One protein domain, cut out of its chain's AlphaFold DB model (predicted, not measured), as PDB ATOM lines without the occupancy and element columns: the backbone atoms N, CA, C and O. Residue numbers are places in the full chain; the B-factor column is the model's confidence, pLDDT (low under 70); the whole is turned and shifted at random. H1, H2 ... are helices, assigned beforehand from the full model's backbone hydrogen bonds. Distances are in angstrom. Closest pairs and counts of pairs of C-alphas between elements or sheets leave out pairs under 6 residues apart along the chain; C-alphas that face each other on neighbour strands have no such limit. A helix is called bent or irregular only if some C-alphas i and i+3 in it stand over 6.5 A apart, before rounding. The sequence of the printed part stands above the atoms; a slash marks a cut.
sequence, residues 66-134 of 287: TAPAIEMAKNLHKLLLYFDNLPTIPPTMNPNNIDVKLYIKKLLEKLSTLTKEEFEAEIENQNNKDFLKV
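Overview. This is residues 66 to 134 of the 287 residues of an uncharacterized protein of Rhizophagus irregularis (strain DAOM 181602 / DAOM 197198 / MUCL 43194) (UniProt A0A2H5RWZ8). H2 is the middle of three helices: H1 runs beside it the same way, its free first residues 67 to 71 sticking out, and the shorter H3 folds back after a tight turn. The long link, residues 82 to 99, returns to where H2 begins, and its residues 92 to 93 pair antiparallel with residues 131 to 132. The 69 printed residues include H1, H2 and H3 in that order and no named strand: all helix, compact, radius of gyration of the C-alphas 12.2 A, spans 39 by 28 by 18 A.

Arrangement. Look at H1, residues 67 to 81: with residues 75 to 79 alone it touches H2, residues 100 to 113, at a shallow tilt of 25 degrees. Their closest C-alphas, of Leu 79 and Leu 108, are 6.4 A apart. H3, residues 116 to 124, is close to H2 but not clearly touching; the closest C-alphas, of Lys 110 and Phe 119, are 7.3 A apart. They run opposite ways at a steep tilt of 50 degrees. H1 and H3 are apart. In H1, H2 and H3 every O i to N i+4 pair is within hydrogen-bond range.

Along the chain. Find C-alpha 67 at (20.350, 6.756, 25.982); from there H1 runs 21.7 A. H2 runs 20.2 A, and H3 runs 12.3 A to C-alpha 124 at (39.219, 29.338, 45.722).

Size, cuts and confidence. The C-alphas of Thr 66 and Asn 125, the two farthest apart, are 39.1 A apart. The printed part has no cut; pLDDT is under 70 at residues 126 to 128.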
ATOM      1  N   THR A  66      15.539   7.404  26.153       78.06
ATOM      2  CA  THR A  66      16.677   7.620  25.263       78.06
ATOM      3  C   THR A  66      17.979   7.378  26.032       78.06
ATOM      4  O   THR A  66      18.038   7.585  27.246       78.06
ATOM      5  N   ALA A  67      19.044   6.958  25.346       77.69
ATOM      6  CA  ALA A  67      20.350   6.756  25.982       77.69
ATOM      7  C   ALA A  67      20.840   7.989  26.785       77.69
ATOM      8  O   ALA A  67      21.265   7.797  27.924       77.69
ATOM      9  N   PRO A  68      20.675   9.243  26.301       76.81
ATOM     10  CA  PRO A  68      20.994  10.433  27.092       76.81
ATOM     11  C   PRO A  68      20.162  10.570  28.373       76.81
ATOM     12  O   PRO A  68      20.683  11.002  29.395       76.81
ATOM     13  N   ALA A  69      18.883  10.179  28.359       75.50
ATOM     14  CA  ALA A  69      18.041  10.229  29.556       75.50
ATOM     15  C   ALA A  69      18.495   9.211  30.616       75.50
ATOM     16  O   ALA A  69      18.467   9.505  31.810       75.50
ATOM     17  N   ILE A  70      18.955   8.033  30.183       79.50
ATOM     18  CA  ILE A  70      19.514   7.008  31.073       79.50
ATOM     19  C   ILE A  70      20.844   7.489  31.672       79.50
ATOM     20  O   ILE A  70      21.073   7.327  32.869       79.50
ATOM     21  N   GLU A  71      21.709   8.100  30.863       80.62
ATOM     22  CA  GLU A  71      22.979   8.676  31.321       80.62
ATOM     23  C   GLU A  71      22.752   9.815  32.327       80.62
ATOM     24  O   GLU A  71      23.338   9.812  33.410       80.62
ATOM     25  N   MET A  72      21.819  10.724  32.029       79.31
ATOM     26  CA  MET A  72      21.409  11.801  32.932       79.31
ATOM     27  C   MET A  72      20.905  11.255  34.275       79.31
ATOM     28  O   MET A  72      21.307  11.741  35.330       79.31
ATOM     29  N   ALA A  73      20.065  10.213  34.252       78.56
ATOM     30  CA  ALA A  73      19.548   9.587  35.467       78.56
ATOM     31  C   ALA A  73      20.663   8.951  36.316       78.56
ATOM     32  O   ALA A  73      20.657   9.089  37.540       78.56
ATOM     33  N   LYS A  74      21.651   8.304  35.682       82.19
ATOM     34  CA  LYS A  74      22.828   7.750  36.374       82.19
ATOM     35  C   LYS A  74      23.682   8.847  37.015       82.19
ATOM     36  O   LYS A  74      24.103   8.690  38.160       82.19
ATOM     37  N   ASN A  75      23.917   9.944  36.299       82.44
ATOM     38  CA  ASN A  75      24.693  11.075  36.812       82.44
ATOM     39  C   ASN A  75      23.979  11.744  37.991       82.44
ATOM     40  O   ASN A  75      24.606  12.007  39.012       82.44
ATOM     41  N   LEU A  76      22.662  11.937  37.887       79.69
ATOM     42  CA  LEU A  76      21.855  12.493  38.969       79.69
ATOM     43  C   LEU A  76      21.869  11.592  40.210       79.69
ATOM     44  O   LEU A  76      22.022  12.093  41.318       79.69
ATOM     45  N   HIS A  77      21.758  10.271  40.036       81.56
ATOM     46  CA  HIS A  77      21.835   9.329  41.153       81.56
ATOM     47  C   HIS A  77      23.168   9.437  41.902       81.56
ATOM     48  O   HIS A  77      23.167   9.553  43.122       81.56
ATOM     49  N   LYS A  78      24.294   9.453  41.177       81.50
ATOM     50  CA  LYS A  78      25.619   9.631  41.789       81.50
ATOM     51  C   LYS A  78      25.737  10.960  42.522       81.50
ATOM     52  O   LYS A  78      26.301  11.009  43.604       81.50
ATOM     53  N   LEU A  79      25.196  12.023  41.946       80.50
ATOM     54  CA  LEU A  79      25.285  13.346  42.542       80.50
ATOM     55  C   LEU A  79      24.449  13.457  43.827       80.50
ATOM     56  O   LEU A  79      24.895  14.066  44.790       80.50
ATOM     57  N   LEU A  80      23.285  12.802  43.874       79.06
ATOM     58  CA  LEU A  80      22.468  12.701  45.086       79.06
ATOM     59  C   LEU A  80      23.145  11.893  46.207       79.06
ATOM     60  O   LEU A  80      22.830  12.114  47.369       79.06
ATOM     61  N   LEU A  81      24.059  10.969  45.882       82.25
ATOM     62  CA  LEU A  81      24.828  10.227  46.893       82.25
ATOM     63  C   LEU A  81      25.884  11.096  47.584       82.25
ATOM     64  O   LEU A  81      26.141  10.898  48.765       82.25
ATOM     65  N   TYR A  82      26.484  12.042  46.859       81.44
ATOM     66  CA  TYR A  82      27.542  12.933  47.360       81.44
ATOM     67  C   TYR A  82      27.040  14.360  47.564       81.44
ATOM     68  O   TYR A  82      27.782  15.328  47.403       81.44
ATOM     69  N   PHE A  83      25.754  14.485  47.866       76.88
ATOM     70  CA  PHE A  83      25.090  15.770  47.930       76.88
ATOM     71  C   PHE A  83      25.641  16.663  49.053       76.88
ATOM     72  O   PHE A  83      25.844  17.852  48.847       76.88
ATOM     73  N   ASP A  84      25.992  16.080  50.196       79.94
ATOM     74  CA  ASP A  84      26.535  16.833  51.334       79.94
ATOM     75  C   ASP A  84      27.940  17.412  51.059       79.94
ATOM     76  O   ASP A  84      28.360  18.369  51.706       79.94
ATOM     77  N   ASN A  85      28.656  16.870  50.066       82.50
ATOM     78  CA  ASN A  85      29.988  17.333  49.661       82.50
ATOM     79  C   ASN A  85      29.930  18.506  48.667       82.50
ATOM     80  O   ASN A  85      30.959  18.937  48.142       82.50
ATOM     81  N   LEU A  86      28.731  18.995  48.344       81.19
ATOM     82  CA  LEU A  86      28.549  20.026  47.340       81.19
ATOM     83  C   LEU A  86      28.901  21.423  47.891       81.19
ATOM     84  O   LEU A  86      28.447  21.790  48.979       81.19
ATOM     85  N   PRO A  87      29.663  22.243  47.140       79.62
ATOM     86  CA  PRO A  87      29.923  23.625  47.513       79.62
ATOM     87  C   PRO A  87      28.633  24.435  47.614       79.62
ATOM     88  O   PRO A  87      27.763  24.334  46.745       79.62
ATOM     89  N   THR A  88      28.569  25.322  48.607       76.75
ATOM     90  CA  THR A  88      27.410  26.207  48.835       76.75
ATOM     91  C   THR A  88      27.133  27.093  47.617       76.75
ATOM     92  O   THR A  88      25.992  27.399  47.266       76.75
ATOM     93  N   ILE A  89      28.204  27.513  46.937       77.19
ATOM     94  CA  ILE A  89      28.128  28.158  45.630       77.19
ATOM     95  C   ILE A  89      28.754  27.205  44.615       77.19
ATOM     96  O   ILE A  89      29.979  27.130  44.513       77.19
ATOM     97  N   PRO A  90      27.937  26.480  43.838       78.88
ATOM     98  CA  PRO A  90      28.471  25.504  42.911       78.88
ATOM     99  C   PRO A  90      29.277  26.183  41.797       78.88
ATOM    100  O   PRO A  90      28.807  27.181  41.221       78.88
ATOM    101  N   PRO A  91      30.452  25.633  41.443       82.69
ATOM    102  CA  PRO A  91      31.295  26.182  40.390       82.69
ATOM    103  C   PRO A  91      30.622  26.081  39.022       82.69
ATOM    104  O   PRO A  91      29.717  25.268  38.808       82.69
ATOM    105  N   THR A  92      31.085  26.892  38.076       83.31
ATOM    106  CA  THR A  92      30.727  26.741  36.662       83.31
ATOM    107  C   THR A  92      31.866  26.099  35.872       83.31
ATOM    108  O   THR A  92      33.008  26.055  36.321       83.31
ATOM    109  N   MET A  93      31.540  25.537  34.716       85.06
ATOM    110  CA  MET A  93      32.505  24.922  33.810       85.06
ATOM    111  C   MET A  93      33.434  25.983  33.213       85.06
ATOM    112  O   MET A  93      32.971  27.059  32.846       85.06
ATOM    113  N   ASN A  94      34.721  25.671  33.054       83.19
ATOM    114  CA  ASN A  94      35.605  26.468  32.210       83.19
ATOM    115  C   ASN A  94      35.467  26.042  30.733       83.19
ATOM    116  O   ASN A  94      35.940  24.953  30.382       83.19
ATOM    117  N   PRO A  95      34.882  26.879  29.852       78.06
ATOM    118  CA  PRO A  95      34.621  26.506  28.461       78.06
ATOM    119  C   PRO A  95      35.899  26.302  27.638       78.06
ATOM    120  O   PRO A  95      35.857  25.640  26.605       78.06
ATOM    121  N   ASN A  96      37.036  26.834  28.093       78.88
ATOM    122  CA  ASN A  96      38.306  26.714  27.380       78.88
ATOM    123  C   ASN A  96      39.011  25.377  27.644       78.88
ATOM    124  O   ASN A  96      39.858  24.971  26.851       78.88
ATOM    125  N   ASN A  97      38.676  24.696  28.746       77.94
ATOM    126  CA  ASN A  97      39.412  23.514  29.205       77.94
ATOM    127  C   ASN A  97      38.605  22.218  29.125       77.94
ATOM    128  O   ASN A  97      39.193  21.150  28.945       77.94
ATOM    129  N   ILE A  98      37.279  22.283  29.273       80.38
ATOM    130  CA  ILE A  98      36.436  21.088  29.353       80.38
ATOM    131  C   ILE A  98      35.085  21.282  28.661       80.38
ATOM    132  O   ILE A  98      34.547  22.385  28.602       80.38
ATOM    133  N   ASP A  99      34.534  20.180  28.144       82.75
ATOM    134  CA  ASP A  99      33.174  20.125  27.610       82.75
ATOM    135  C   ASP A  99      32.157  19.719  28.692       82.75
ATOM    136  O   ASP A  99      32.513  19.267  29.782       82.75
ATOM    137  N   VAL A 100      30.864  19.842  28.378       78.75
ATOM    138  CA  VAL A 100      29.767  19.578  29.331       78.75
ATOM    139  C   VAL A 100      29.792  18.139  29.865       78.75
ATOM    140  O   VAL A 100      29.463  17.889  31.027       78.75
ATOM    141  N   LYS A 101      30.193  17.162  29.044       80.69
ATOM    142  CA  LYS A 101      30.229  15.750  29.458       80.69
ATOM    143  C   LYS A 101      31.383  15.490  30.420       80.69
ATOM    144  O   LYS A 101      31.209  14.808  31.434       80.69
ATOM    145  N   LEU A 102      32.551  16.041  30.114       83.94
ATOM    146  CA  LEU A 102      33.749  15.933  30.926       83.94
ATOM    147  C   LEU A 102      33.607  16.727  32.225       83.94
ATOM    148  O   LEU A 102      34.066  16.245  33.259       83.94
ATOM    149  N   TYR A 103      32.903  17.862  32.197       84.31
ATOM    150  CA  TYR A 103      32.512  18.619  33.386       84.31
ATOM    151  C   TYR A 103      31.752  17.744  34.379       84.31
ATOM    152  O   TYR A 103      32.189  17.599  35.516       84.31
ATOM    153  N   ILE A 104      30.667  17.095  33.941       81.69
ATOM    154  CA  ILE A 104      29.857  16.242  34.821       81.69
ATOM    155  C   ILE A 104      30.707  15.097  35.383       81.69
ATOM    156  O   ILE A 104      30.628  14.796  36.571       81.69
ATOM    157  N   LYS A 105      31.560  14.478  34.560       84.69
ATOM    158  CA  LYS A 105      32.429  13.389  35.019       84.69
ATOM    159  C   LYS A 105      33.435  13.856  36.079       84.69
ATOM    160  O   LYS A 105      33.520  13.221  37.127       84.69
ATOM    161  N   LYS A 106      34.157  14.952  35.823       85.00
ATOM    162  CA  LYS A 106      35.148  15.515  36.755       85.00
ATOM    163  C   LYS A 106      34.493  16.027  38.035       85.00
ATOM    164  O   LYS A 106      35.040  15.838  39.113       85.00
ATOM    165  N   LEU A 107      33.309  16.628  37.927       84.94
ATOM    166  CA  LEU A 107      32.525  17.074  39.074       84.94
ATOM    167  C   LEU A 107      32.160  15.888  39.973       84.94
ATOM    168  O   LEU A 107      32.406  15.935  41.171       84.94
ATOM    169  N   LEU A 108      31.623  14.808  39.399       84.56
ATOM    170  CA  LEU A 108      31.266  13.609  40.162       84.56
ATOM    171  C   LEU A 108      32.488  12.933  40.795       84.56
ATOM    172  O   LEU A 108      32.391  12.439  41.914       84.56
ATOM    173  N   GLU A 109      33.624  12.913  40.096       86.31
ATOM    174  CA  GLU A 109      34.888  12.407  40.637       86.31
ATOM    175  C   GLU A 109      35.318  13.227  41.859       86.31
ATOM    176  O   GLU A 109      35.511  12.659  42.932       86.31
ATOM    177  N   LYS A 110      35.345  14.558  41.735       84.31
ATOM    178  CA  LYS A 110      35.719  15.467  42.825       84.31
ATOM    179  C   LYS A 110      34.795  15.356  44.034       84.31
ATOM    180  O   LYS A 110      35.294  15.229  45.148       84.31
ATOM    181  N   LEU A 111      33.479  15.298  43.816       83.75
ATOM    182  CA  LEU A 111      32.488  15.116  44.885       83.75
ATOM    183  C   LEU A 111      32.632  13.772  45.613       83.75
ATOM    184  O   LEU A 111      32.303  13.673  46.792       83.75
ATOM    185  N   SER A 112      33.121  12.736  44.923       84.94
ATOM    186  CA  SER A 112      33.376  11.430  45.540       84.94
ATOM    187  C   SER A 112      34.675  11.374  46.350       84.94
ATOM    188  O   SER A 112      34.807  10.514  47.217       84.94
ATOM    189  N   THR A 113      35.629  12.268  46.065       85.19
ATOM    190  CA  THR A 113      36.966  12.265  46.679       85.19
ATOM    191  C   THR A 113      37.159  13.306  47.774       85.19
ATOM    192  O   THR A 113      37.968  13.069  48.662       85.19
ATOM    193  N   LEU A 114      36.475  14.448  47.687       84.44
ATOM    194  CA  LEU A 114      36.712  15.616  48.540       84.44
ATOM    195  C   LEU A 114      35.514  15.893  49.443       84.44
ATOM    196  O   LEU A 114      34.368  15.647  49.050       84.44
ATOM    197  N   THR A 115      35.776  16.460  50.621       85.56
ATOM    198  CA  THR A 115      34.712  17.087  51.417       85.56
ATOM    199  C   THR A 115      34.298  18.423  50.803       85.56
ATOM    200  O   THR A 115      34.978  18.982  49.936       85.56
ATOM    201  N   LYS A 116      33.171  18.961  51.273       83.62
ATOM    202  CA  LYS A 116      32.659  20.265  50.849       83.62
ATOM    203  C   LYS A 116      33.706  21.376  50.980       83.62
ATOM    204  O   LYS A 116      33.924  22.128  50.031       83.62
ATOM    205  N   GLU A 117      34.375  21.455  52.127       83.19
ATOM    206  CA  GLU A 117      35.360  22.496  52.435       83.19
ATOM    207  C   GLU A 117      36.628  22.350  51.588       83.19
ATOM    208  O   GLU A 117      37.178  23.341  51.108       83.19
ATOM    209  N   GLU A 118      37.081  21.113  51.366       84.00
ATOM    210  CA  GLU A 118      38.237  20.830  50.512       84.00
ATOM    211  C   GLU A 118      37.958  21.215  49.058       84.00
ATOM    212  O   GLU A 118      38.820  21.788  48.385       84.00
ATOM    213  N   PHE A 119      36.742  20.941  48.579       83.19
ATOM    214  CA  PHE A 119      36.357  21.291  47.221       83.19
ATOM    215  C   PHE A 119      36.186  22.806  47.048       83.19
ATOM    216  O   PHE A 119      36.661  23.362  46.056       83.19
ATOM    217  N   GLU A 120      35.585  23.493  48.025       82.62
ATOM    218  CA  GLU A 120      35.532  24.959  48.051       82.62
ATOM    219  C   GLU A 120      36.952  25.551  48.006       82.62
ATOM    220  O   GLU A 120      37.246  26.351  47.116       82.62
ATOM    221  N   ALA A 121      37.870  25.079  48.855       82.75
ATOM    222  CA  ALA A 121      39.257  25.546  48.875       82.75
ATOM    223  C   ALA A 121      40.015  25.277  47.559       82.75
ATOM    224  O   ALA A 121      40.834  26.099  47.137       82.75
ATOM    225  N   GLU A 122      39.764  24.154  46.877       82.44
ATOM    226  CA  GLU A 122      40.387  23.866  45.575       82.44
ATOM    227  C   GLU A 122      39.943  24.869  44.495       82.44
ATOM    228  O   GLU A 122      40.759  25.297  43.670       82.44
ATOM    229  N   ILE A 123      38.670  25.275  44.529       80.56
ATOM    230  CA  ILE A 123      38.105  26.288  43.629       80.56
ATOM    231  C   ILE A 123      38.645  27.681  43.985       80.56
ATOM    232  O   ILE A 123      39.005  28.444  43.087       80.56
ATOM    233  N   GLU A 124      38.729  28.025  45.275       78.12
ATOM    234  CA  GLU A 124      39.219  29.338  45.722       78.12
ATOM    235  C   GLU A 124      40.678  29.584  45.358       78.12
ATOM    236  O   GLU A 124      41.025  30.675  44.908       78.12
ATOM    237  N   ASN A 125      41.518  28.560  45.488       72.62
ATOM    238  CA  ASN A 125      42.937  28.666  45.171       72.62
ATOM    239  C   ASN A 125      43.224  28.694  43.657       72.62
ATOM    240  O   ASN A 125      44.390  28.733  43.275       72.62
ATOM    241  N   GLN A 126      42.197  28.629  42.792       65.19
ATOM    242  CA  GLN A 126      42.318  28.517  41.325       65.19
ATOM    243  C   GLN A 126      43.253  27.386  40.858       65.19
ATOM    244  O   GLN A 126      43.698  27.351  39.708       65.19
ATOM    245  N   ASN A 127      43.533  26.418  41.733       63.06
ATOM    246  CA  ASN A 127      44.384  25.275  41.421       63.06
ATOM    247  C   ASN A 127      43.729  24.387  40.361       63.06
ATOM    248  O   ASN A 127      44.411  23.686  39.608       63.06
ATOM    249  N   ASN A 128      42.399  24.441  40.279       67.50
ATOM    250  CA  ASN A 128      41.632  23.697  39.312       67.50
ATOM    251  C   ASN A 128      41.277  24.550  38.088       67.50
ATOM    252  O   ASN A 128      40.401  25.408  38.128       67.50
ATOM    253  N   LYS A 129      41.935  24.257  36.963       77.19
ATOM    254  CA  LYS A 129      41.692  24.932  35.679       77.19
ATOM    255  C   LYS A 129      40.323  24.606  35.073       77.19
ATOM    256  O   LYS A 129      39.874  25.317  34.173       77.19
ATOM    257  N   ASP A 130      39.674  23.540  35.530       81.31
ATOM    258  CA  ASP A 130      38.425  23.040  34.961       81.31
ATOM    259  C   ASP A 130      37.185  23.758  35.521       81.31
ATOM    260  O   ASP A 130      36.164  23.839  34.836       81.31
ATOM    261  N   PHE A 131      37.270  24.301  36.740       82.75
ATOM    262  CA  PHE A 131      36.148  24.923  37.445       82.75
ATOM    263  C   PHE A 131      36.376  26.421  37.640       82.75
ATOM    264  O   PHE A 131      37.398  26.846  38.168       82.75
ATOM    265  N   LEU A 132      35.391  27.226  37.248       81.75
ATOM    266  CA  LEU A 132      35.373  28.666  37.478       81.75
ATOM    267  C   LEU A 132      34.528  28.987  38.713       81.75
ATOM    268  O   LEU A 132      33.408  28.483  38.875       81.75
ATOM    269  N   LYS A 133      35.057  29.859  39.575       82.44
ATOM    270  CA  LYS A 133      34.339  30.368  40.744       82.44
ATOM    271  C   LYS A 133      33.259  31.350  40.303       82.44
ATOM    272  O   LYS A 133      33.497  32.222  39.474       82.44
ATOM    273  N   VAL A 134      32.071  31.205  40.879       77.75
ATOM    274  CA  VAL A 134      30.940  32.105  40.639       77.75
ATOM    275  C   VAL A 134      30.789  33.020  41.846       77.75
ATOM    276  O   VAL A 134      30.674  32.534  42.969       77.75
TER     277      VAL A 134